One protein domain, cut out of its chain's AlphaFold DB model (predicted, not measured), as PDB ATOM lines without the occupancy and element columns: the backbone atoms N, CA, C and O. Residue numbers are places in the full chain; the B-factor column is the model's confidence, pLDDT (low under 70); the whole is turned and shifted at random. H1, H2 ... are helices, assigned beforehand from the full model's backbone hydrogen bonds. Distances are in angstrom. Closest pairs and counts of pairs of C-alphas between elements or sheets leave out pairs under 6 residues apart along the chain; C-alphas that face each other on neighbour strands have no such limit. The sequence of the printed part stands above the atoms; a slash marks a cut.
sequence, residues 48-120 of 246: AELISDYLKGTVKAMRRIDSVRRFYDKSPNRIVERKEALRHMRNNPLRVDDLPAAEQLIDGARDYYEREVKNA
ATOM      1  N   ALA A  48     141.529 106.739 130.960       60.62
ATOM      2  CA  ALA A  48     141.912 107.471 129.760       60.62
ATOM      3  C   ALA A  48     141.636 106.700 128.456       60.62
ATOM      4  O   ALA A  48     141.173 107.307 127.488       60.62
ATOM      5  N   GLU A  49     141.861 105.384 128.421       67.62
ATOM      6  CA  GLU A  49     141.496 104.532 127.279       67.62
ATOM      7  C   GLU A  49     139.982 104.466 127.094       67.62
ATOM      8  O   GLU A  49     139.509 104.616 125.971       67.62
ATOM      9  N   LEU A  50     139.209 104.340 128.178       70.62
ATOM     10  CA  LEU A  50     137.743 104.340 128.110       70.62
ATOM     11  C   LEU A  50     137.203 105.647 127.520       70.62
ATOM     12  O   LEU A  50     136.357 105.633 126.625       70.62
ATOM     13  N   ILE A  51     137.725 106.786 127.977       69.00
ATOM     14  CA  ILE A  51     137.358 108.112 127.464       69.00
ATOM     15  C   ILE A  51     137.778 108.267 125.998       69.00
ATOM     16  O   ILE A  51     137.003 108.799 125.199       69.00
ATOM     17  N   SER A  52     138.971 107.792 125.629       66.69
ATOM     18  CA  SER A  52     139.476 107.846 124.253       66.69
ATOM     19  C   SER A  52     138.634 106.994 123.302       66.69
ATOM     20  O   SER A  52     138.188 107.488 122.264       66.69
ATOM     21  N   ASP A  53     138.361 105.741 123.665       72.06
ATOM     22  CA  ASP A  53     137.547 104.807 122.883       72.06
ATOM     23  C   ASP A  53     136.121 105.337 122.714       72.06
ATOM     24  O   ASP A  53     135.565 105.324 121.611       72.06
ATOM     25  N   TYR A  54     135.548 105.888 123.785       73.75
ATOM     26  CA  TYR A  54     134.218 106.480 123.764       73.75
ATOM     27  C   TYR A  54     134.133 107.719 122.863       73.75
ATOM     28  O   TYR A  54     133.199 107.865 122.060       73.75
ATOM     29  N   LEU A  55     135.129 108.607 122.952       75.12
ATOM     30  CA  LEU A  55     135.243 109.777 122.087       75.12
ATOM     31  C   LEU A  55     135.376 109.352 120.619       75.12
ATOM     32  O   LEU A  55     134.633 109.848 119.769       75.12
ATOM     33  N   LYS A  56     136.265 108.395 120.323       74.62
ATOM     34  CA  LYS A  56     136.469 107.844 118.975       74.62
ATOM     35  C   LYS A  56     135.183 107.239 118.418       74.62
ATOM     36  O   LYS A  56     134.811 107.556 117.289       74.62
ATOM     37  N   GLY A  57     134.478 106.419 119.198       70.62
ATOM     38  CA  GLY A  57     133.220 105.787 118.788       70.62
ATOM     39  C   GLY A  57     132.139 106.808 118.433       70.62
ATOM     40  O   GLY A  57     131.524 106.734 117.365       70.62
ATOM     41  N   THR A  58     131.978 107.830 119.275       74.19
ATOM     42  CA  THR A  58     130.960 108.866 119.068       74.19
ATOM     43  C   THR A  58     131.297 109.778 117.884       74.19
ATOM     44  O   THR A  58     130.428 110.077 117.065       74.19
ATOM     45  N   VAL A  59     132.563 110.184 117.732       74.44
ATOM     46  CA  VAL A  59     133.003 110.989 116.579       74.44
ATOM     47  C   VAL A  59     132.899 110.184 115.279       74.44
ATOM     48  O   VAL A  59     132.456 110.720 114.263       74.44
ATOM     49  N   LYS A  60     133.205 108.880 115.295       76.81
ATOM     50  CA  LYS A  60     133.038 107.992 114.132       76.81
ATOM     51  C   LYS A  60     131.582 107.935 113.657       76.81
ATOM     52  O   LYS A  60     131.341 107.958 112.448       76.81
ATOM     53  N   ALA A  61     130.614 107.926 114.576       73.56
ATOM     54  CA  ALA A  61     129.192 107.989 114.229       73.56
ATOM     55  C   ALA A  61     128.831 109.301 113.502       73.56
ATOM     56  O   ALA A  61     128.144 109.268 112.479       73.56
ATOM     57  N   MET A  62     129.358 110.441 113.963       72.44
ATOM     58  CA  MET A  62     129.176 111.736 113.288       72.44
ATOM     59  C   MET A  62     129.826 111.752 111.900       72.44
ATOM     60  O   MET A  62     129.195 112.159 110.922       72.44
ATOM     61  N   ARG A  63     131.066 111.256 111.788       75.38
ATOM     62  CA  ARG A  63     131.796 111.191 110.514       75.38
ATOM     63  C   ARG A  63     131.111 110.313 109.484       75.38
ATOM     64  O   ARG A  63     131.131 110.658 108.310       75.38
ATOM     65  N   ARG A  64     130.476 109.211 109.893       76.50
ATOM     66  CA  ARG A  64     129.730 108.352 108.963       76.50
ATOM     67  C   ARG A  64     128.665 109.157 108.217       76.50
ATOM     68  O   ARG A  64     128.547 109.039 107.004       76.50
ATOM     69  N   ILE A  65     127.956 110.041 108.909       74.38
ATOM     70  CA  ILE A  65     126.913 110.881 108.307       74.38
ATOM     71  C   ILE A  65     127.513 111.963 107.418       74.38
ATOM     72  O   ILE A  65     127.016 112.172 106.312       74.38
ATOM     73  N   ASP A  66     128.586 112.614 107.869       69.62
ATOM     74  CA  ASP A  66     129.299 113.602 107.050       69.62
ATOM     75  C   ASP A  66     129.828 112.952 105.758       69.62
ATOM     76  O   ASP A  66     129.611 113.479 104.671       69.62
ATOM     77  N   SER A  67     130.418 111.756 105.852       71.25
ATOM     78  CA  SER A  67     130.944 111.005 104.705       71.25
ATOM     79  C   SER A  67     129.857 110.607 103.706       71.25
ATOM     80  O   SER A  67     130.042 110.791 102.508       71.25
ATOM     81  N   VAL A  68     128.692 110.150 104.184       72.81
ATOM     82  CA  VAL A  68     127.555 109.810 103.317       72.81
ATOM     83  C   VAL A  68     127.043 111.055 102.601       72.81
ATOM     84  O   VAL A  68     126.762 111.003 101.412       72.81
ATOM     85  N   ARG A  69     126.945 112.203 103.280       70.75
ATOM     86  CA  ARG A  69     126.482 113.438 102.629       70.75
ATOM     87  C   ARG A  69     127.476 113.956 101.597       70.75
ATOM     88  O   ARG A  69     127.038 114.351 100.522       70.75
ATOM     89  N   ARG A  70     128.778 113.893 101.897       69.38
ATOM     90  CA  ARG A  70     129.844 114.225 100.940       69.38
ATOM     91  C   ARG A  70     129.829 113.307  99.723       69.38
ATOM     92  O   ARG A  70     130.019 113.796  98.625       69.38
ATOM     93  N   PHE A  71     129.553 112.015  99.904       71.56
ATOM     94  CA  PHE A  71     129.418 111.072  98.790       71.56
ATOM     95  C   PHE A  71     128.288 111.452  97.818       71.56
ATOM     96  O   PHE A  71     128.380 111.165  96.634       71.56
ATOM     97  N   TYR A  72     127.238 112.118  98.308       70.31
ATOM     98  CA  TYR A  72     126.127 112.614  97.490       70.31
ATOM     99  C   TYR A  72     126.253 114.102  97.110       70.31
ATOM    100  O   TYR A  72     125.240 114.705  96.757       70.31
ATOM    101  N   ASP A  73     127.431 114.723  97.263       68.50
ATOM    102  CA  ASP A  73     127.673 116.162  97.037       68.50
ATOM    103  C   ASP A  73     126.700 117.101  97.780       68.50
ATOM    104  O   ASP A  73     126.486 118.261  97.422       68.50
ATOM    105  N   LYS A  74     126.098 116.616  98.872       68.38
ATOM    106  CA  LYS A  74     125.164 117.394  99.688       68.38
ATOM    107  C   LYS A  74     125.922 118.181 100.741       68.38
ATOM    108  O   LYS A  74     126.868 117.691 101.362       68.38
ATOM    109  N   SER A  75     125.426 119.382 101.035       60.88
ATOM    110  CA  SER A  75     125.952 120.187 102.133       60.88
ATOM    111  C   SER A  75     125.896 119.414 103.462       60.88
ATOM    112  O   SER A  75     124.939 118.659 103.717       60.88
ATOM    113  N   PRO A  76     126.917 119.570 104.321       65.81
ATOM    114  CA  PRO A  76     126.956 118.898 105.608       65.81
ATOM    115  C   PRO A  76     125.791 119.341 106.495       65.81
ATOM    116  O   PRO A  76     125.487 120.529 106.603       65.81
ATOM    117  N   ASN A  77     125.150 118.391 107.180       72.88
ATOM    118  CA  ASN A  77     124.076 118.693 108.126       72.88
ATOM    119  C   ASN A  77     124.524 118.386 109.549       72.88
ATOM    120  O   ASN A  77     124.311 117.301 110.096       72.88
ATOM    121  N   ARG A  78     125.098 119.421 110.161       73.62
ATOM    122  CA  ARG A  78     125.637 119.379 111.521       73.62
ATOM    123  C   ARG A  78     124.570 119.078 112.579       73.62
ATOM    124  O   ARG A  78     124.913 118.614 113.664       73.62
ATOM    125  N   ILE A  79     123.288 119.330 112.297       73.19
ATOM    126  CA  ILE A  79     122.183 119.018 113.219       73.19
ATOM    127  C   ILE A  79     121.980 117.502 113.287       73.19
ATOM    128  O   ILE A  79     121.900 116.940 114.379       73.19
ATOM    129  N   VAL A  80     121.956 116.835 112.130       73.19
ATOM    130  CA  VAL A  80     121.786 115.376 112.042       73.19
ATOM    131  C   VAL A  80     122.993 114.649 112.632       73.19
ATOM    132  O   VAL A  80     122.808 113.723 113.416       73.19
ATOM    133  N   GLU A  81     124.215 115.121 112.359       76.31
ATOM    134  CA  GLU A  81     125.434 114.586 112.985       76.31
ATOM    135  C   GLU A  81     125.354 114.622 114.518       76.31
ATOM    136  O   GLU A  81     125.610 113.623 115.186       76.31
ATOM    137  N   ARG A  82     124.947 115.762 115.095       77.25
ATOM    138  CA  ARG A  82     124.792 115.903 116.551       77.25
ATOM    139  C   ARG A  82     123.697 115.000 117.106       77.25
ATOM    140  O   ARG A  82     123.874 114.436 118.181       77.25
ATOM    141  N   LYS A  83     122.573 114.856 116.398       76.56
ATOM    142  CA  LYS A  83     121.470 113.978 116.819       76.56
ATOM    143  C   LYS A  83     121.913 112.516 116.878       76.56
ATOM    144  O   LYS A  83     121.552 111.808 117.812       76.56
ATOM    145  N   GLU A  84     122.731 112.087 115.928       78.50
ATOM    146  CA  GLU A  84     123.251 110.721 115.879       78.50
ATOM    147  C   GLU A  84     124.377 110.477 116.886       78.50
ATOM    148  O   GLU A  84     124.396 109.426 117.522       78.50
ATOM    149  N   ALA A  85     125.215 111.476 117.175       75.44
ATOM    150  CA  ALA A  85     126.093 111.420 118.346       75.44
ATOM    151  C   ALA A  85     125.294 111.216 119.641       75.44
ATOM    152  O   ALA A  85     125.599 110.320 120.420       75.44
ATOM    153  N   LEU A  86     124.224 111.992 119.856       79.19
ATOM    154  CA  LEU A  86     123.366 111.833 121.035       79.19
ATOM    155  C   LEU A  86     122.696 110.456 121.089       79.19
ATOM    156  O   LEU A  86     122.578 109.879 122.169       79.19
ATOM    157  N   ARG A  87     122.274 109.915 119.942       78.50
ATOM    158  CA  ARG A  87     121.712 108.564 119.843       78.50
ATOM    159  C   ARG A  87     122.745 107.505 120.218       78.50
ATOM    160  O   ARG A  87     122.440 106.623 121.015       78.50
ATOM    161  N   HIS A  88     123.970 107.632 119.711       80.81
ATOM    162  CA  HIS A  88     125.076 106.745 120.057       80.81
ATOM    163  C   HIS A  88     125.385 106.792 121.559       80.81
ATOM    164  O   HIS A  88     125.424 105.751 122.204       80.81
ATOM    165  N   MET A  89     125.498 107.992 122.135       81.81
ATOM    166  CA  MET A  89     125.760 108.199 123.567       81.81
ATOM    167  C   MET A  89     124.605 107.758 124.480       81.81
ATOM    168  O   MET A  89     124.803 107.553 125.675       81.81
ATOM    169  N   ARG A  90     123.377 107.667 123.953       81.94
ATOM    170  CA  ARG A  90     122.223 107.126 124.686       81.94
ATOM    171  C   ARG A  90     122.266 105.603 124.737       81.94
ATOM    172  O   ARG A  90     121.946 105.033 125.773       81.94
ATOM    173  N   ASN A  91     122.651 104.968 123.632       80.75
ATOM    174  CA  ASN A  91     122.759 103.512 123.543       80.75
ATOM    175  C   ASN A  91     123.998 102.994 124.280       80.75
ATOM    176  O   ASN A  91     123.945 101.950 124.916       80.75
ATOM    177  N   ASN A  92     125.083 103.765 124.231       79.94
ATOM    178  CA  ASN A  92     126.329 103.489 124.921       79.94
ATOM    179  C   ASN A  92     126.545 104.606 125.947       79.94
ATOM    180  O   ASN A  92     127.112 105.632 125.588       79.94
ATOM    181  N   PRO A  93     126.052 104.490 127.190       79.62
ATOM    182  CA  PRO A  93     126.366 105.463 128.226       79.62
ATOM    183  C   PRO A  93     127.829 105.310 128.663       79.62
ATOM    184  O   PRO A  93     128.299 104.197 128.886       79.62
ATOM    185  N   LEU A  94     128.538 106.430 128.821       79.25
ATOM    186  CA  LEU A  94     129.897 106.441 129.367       79.25
ATOM    187  C   LEU A  94     129.884 105.862 130.789       79.25
ATOM    188  O   LEU A  94     129.172 106.388 131.637       79.25
ATOM    189  N   ARG A  95     130.656 104.808 131.057       77.44
ATOM    190  CA  ARG A  95     130.839 104.232 132.398       77.44
ATOM    191  C   ARG A  95     132.306 104.350 132.774       77.44
ATOM    192  O   ARG A  95     133.156 103.923 131.998       77.44
ATOM    193  N   VAL A  96     132.579 104.984 133.907       75.25
ATOM    194  CA  VAL A  96     133.932 105.185 134.420       75.25
ATOM    195  C   VAL A  96     133.878 105.091 135.934       75.25
ATOM    196  O   VAL A  96     133.027 105.741 136.538       75.25
ATOM    197  N   ASP A  97     134.793 104.327 136.520       72.81
ATOM    198  CA  ASP A  97     134.858 104.132 137.970       72.81
ATOM    199  C   ASP A  97     135.464 105.361 138.673       72.81
ATOM    200  O   ASP A  97     134.985 105.801 139.714       72.81
ATOM    201  N   ASP A  98     136.466 105.995 138.051       73.88
ATOM    202  CA  ASP A  98     137.124 107.203 138.563       73.88
ATOM    203  C   ASP A  98     136.577 108.492 137.911       73.88
ATOM    204  O   ASP A  98     137.110 109.039 136.935       73.88
ATOM    205  N   LEU A  99     135.465 108.987 138.462       75.94
ATOM    206  CA  LEU A  99     134.786 110.211 138.022       75.94
ATOM    207  C   LEU A  99     135.646 111.497 138.066       75.94
ATOM    208  O   LEU A  99     135.524 112.304 137.136       75.94
ATOM    209  N   PRO A 100     136.458 111.784 139.109       71.31
ATOM    210  CA  PRO A 100     137.296 112.985 139.128       71.31
ATOM    211  C   PRO A 100     138.448 112.921 138.117       71.31
ATOM    212  O   PRO A 100     138.682 113.920 137.431       71.31
ATOM    213  N   ALA A 101     139.111 111.771 137.952       66.69
ATOM    214  CA  ALA A 101     140.144 111.616 136.924       66.69
ATOM    215  C   ALA A 101     139.565 111.784 135.509       66.69
ATOM    216  O   ALA A 101     140.174 112.426 134.647       66.69
ATOM    217  N   ALA A 102     138.351 111.276 135.277       66.81
ATOM    218  CA  ALA A 102     137.647 111.441 134.012       66.81
ATOM    219  C   ALA A 102     137.329 112.905 133.685       66.81
ATOM    220  O   ALA A 102     137.490 113.338 132.543       66.81
ATOM    221  N   GLU A 103     136.889 113.681 134.679       71.62
ATOM    222  CA  GLU A 103     136.559 115.096 134.493       71.62
ATOM    223  C   GLU A 103     137.798 115.923 134.126       71.62
ATOM    224  O   GLU A 103     137.731 116.716 133.187       71.62
ATOM    225  N   GLN A 104     138.940 115.677 134.778       67.06
ATOM    226  CA  GLN A 104     140.201 116.357 134.458       67.06
ATOM    227  C   GLN A 104     140.690 116.048 133.037       67.06
ATOM    228  O   GLN A 104     141.101 116.954 132.312       67.06
ATOM    229  N   LEU A 105     140.607 114.784 132.611       66.38
ATOM    230  CA  LEU A 105     140.989 114.380 131.255       66.38
ATOM    231  C   LEU A 105     140.082 115.012 130.191       66.38
ATOM    232  O   LEU A 105     140.567 115.464 129.153       66.38
ATOM    233  N   ILE A 106     138.775 115.079 130.453       69.56
ATOM    234  CA  ILE A 106     137.811 115.714 129.547       69.56
ATOM    235  C   ILE A 106     138.036 117.224 129.468       69.56
ATOM    236  O   ILE A 106     137.959 117.783 128.373       69.56
ATOM    237  N   ASP A 107     138.322 117.886 130.589       70.12
ATOM    238  CA  ASP A 107     138.593 119.324 130.610       70.12
ATOM    239  C   ASP A 107     139.910 119.660 129.896       70.12
ATOM    240  O   ASP A 107     139.922 120.537 129.032       70.12
ATOM    241  N   GLY A 108     140.976 118.884 130.122       64.81
ATOM    242  CA  GLY A 108     142.237 119.040 129.390       64.81
ATOM    243  C   GLY A 108     142.088 118.827 127.878       64.81
ATOM    244  O   GLY A 108     142.613 119.608 127.081       64.81
ATOM    245  N   ALA A 109     141.318 117.813 127.464       65.75
ATOM    246  CA  ALA A 109     141.003 117.582 126.054       65.75
ATOM    247  C   ALA A 109     140.169 118.724 125.457       65.75
ATOM    248  O   ALA A 109     140.391 119.144 124.320       65.75
ATOM    249  N   ARG A 110     139.221 119.267 126.223       70.81
ATOM    250  CA  ARG A 110     138.385 120.382 125.781       70.81
ATOM    251  C   ARG A 110     139.209 121.644 125.543       70.81
ATOM    252  O   ARG A 110     139.036 122.270 124.501       70.81
ATOM    253  N   ASP A 111     140.113 121.986 126.454       68.19
ATOM    254  CA  ASP A 111     140.972 123.168 126.331       68.19
ATOM    255  C   ASP A 111     141.947 123.070 125.151       68.19
ATOM    256  O   ASP A 111     142.337 124.085 124.564       68.19
ATOM    257  N   TYR A 112     142.351 121.850 124.789       68.38
ATOM    258  CA  TYR A 112     143.150 121.591 123.596       68.38
ATOM    259  C   TYR A 112     142.352 121.877 122.315       68.38
ATOM    260  O   TYR A 112     142.746 122.735 121.523       68.38
ATOM    261  N   TYR A 113     141.179 121.257 122.155       63.84
ATOM    262  CA  TYR A 113     140.346 121.465 120.965       63.84
ATOM    263  C   TYR A 113     139.760 122.883 120.882       63.84
ATOM    264  O   TYR A 113     139.563 123.405 119.787       63.84
ATOM    265  N   GLU A 114     139.500 123.554 122.010       69.75
ATOM    266  CA  GLU A 114     139.092 124.965 122.011       69.75
ATOM    267  C   GLU A 114     140.200 125.886 121.480       69.75
ATOM    268  O   GLU A 114     139.891 126.865 120.795       69.75
ATOM    269  N   ARG A 115     141.475 125.577 121.750       65.62
ATOM    270  CA  ARG A 115     142.617 126.325 121.202       65.62
ATOM    271  C   ARG A 115     142.773 126.104 119.699       65.62
ATOM    272  O   ARG A 115     142.883 127.091 118.975       65.62
ATOM    273  N   GLU A 116     142.684 124.863 119.226       63.09
ATOM    274  CA  GLU A 116     142.720 124.563 117.785       63.09
ATOM    275  C   GLU A 116     141.563 125.248 117.035       63.09
ATOM    276  O   GLU A 116     141.767 125.978 116.070       63.09
ATOM    277  N   VAL A 117     140.330 125.157 117.549       64.44
ATOM    278  CA  VAL A 117     139.159 125.790 116.911       64.44
ATOM    279  C   VAL A 117     139.252 127.325 116.882       64.44
ATOM    280  O   VAL A 117     138.692 127.964 115.978       64.44
ATOM    281  N   LYS A 118     139.914 127.944 117.868       66.94
ATOM    282  CA  LYS A 118     140.126 129.399 117.901       66.94
ATOM    283  C   LYS A 118     141.124 129.839 116.832       66.94
ATOM    284  O   LYS A 118     140.820 130.812 116.135       66.94
ATOM    285  N   ASN A 119     142.214 129.090 116.667       64.94
ATOM    286  CA  ASN A 119     143.300 129.382 115.729       64.94
ATOM    287  C   ASN A 119     142.920 129.166 114.254       64.94
ATOM    288  O   ASN A 119     143.537 129.763 113.376       64.94
ATOM    289  N   ALA A 120     141.854 128.413 113.982       60.09
ATOM    290  CA  ALA A 120     141.373 128.184 112.627       60.09
ATOM    291  C   ALA A 120     141.033 129.463 111.843       60.09
ATOM    292  O   ALA A 120     140.330 130.366 112.332       60.09
TER     293      ALA A 120
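What this domain is: This is residues 48 to 120 of the 246 residues of an uncharacterized protein of Alphaproteobacteria bacterium (UniProt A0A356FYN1). A long helix, H1, has the shorter H2 folded back slantwise on it as a helical hairpin, while H3 meets the first residues of H1 near its own beginning and slants away, so that H1 and H3 open as a loose V. Residues 107 to 120, of which 107 to 119 belong to H3, stick out as a free arm. The printed part has 73 residues with three named helices, H1, H2 and H3 in that order, and no named strand; the class is all helix. The whole is loose, with a radius of gyration of the C-alphas of 14.3 A, and flat, spanning 43 by 34 by 17 A.

Where its parts are: H1 covers residues 48 to 71 and is 33.6 A long; its first C-alpha, of Ala 48, is at (141.912, 107.471, 129.760). It has a kink of 26 degrees near residue 62. H2 covers residues 78 to 91, 20.1 A, beginning at C-alpha 78 (125.637, 119.379, 111.521). H3 covers residues 99 to 119, 30.6 A, and ends at C-alpha 119 (143.300, 129.382, 115.729).

How they stand to each other: H1 touches H2 with residues 58 to 66 alone; the closest C-alphas, of Met 62 and Glu 81, are 4.7 A apart. This hairpin runs opposite ways at a steep tilt of 41 degrees. H1 residues 48 to 51 alone touch H3 residues 102 to 106 alone; the closest C-alphas, of Ala 48 and Leu 105, are 7.1 A apart. H1 and H3 run the same way at a steep tilt of 40 degrees. H2 and H3 are apart. Every O i to N i+4 pair is within hydrogen-bond range in H2 and H3, and 19 of 20 are in H1.

The domain as a whole: The two C-alphas farthest apart, of Asp 73 and Asp 98, are 43.5 A apart. The printed part has no cut, and both links are short. Mean pLDDT of the printed part is 71.8; 27 residues are under 70, among them 73 to 76 and 111 to 120.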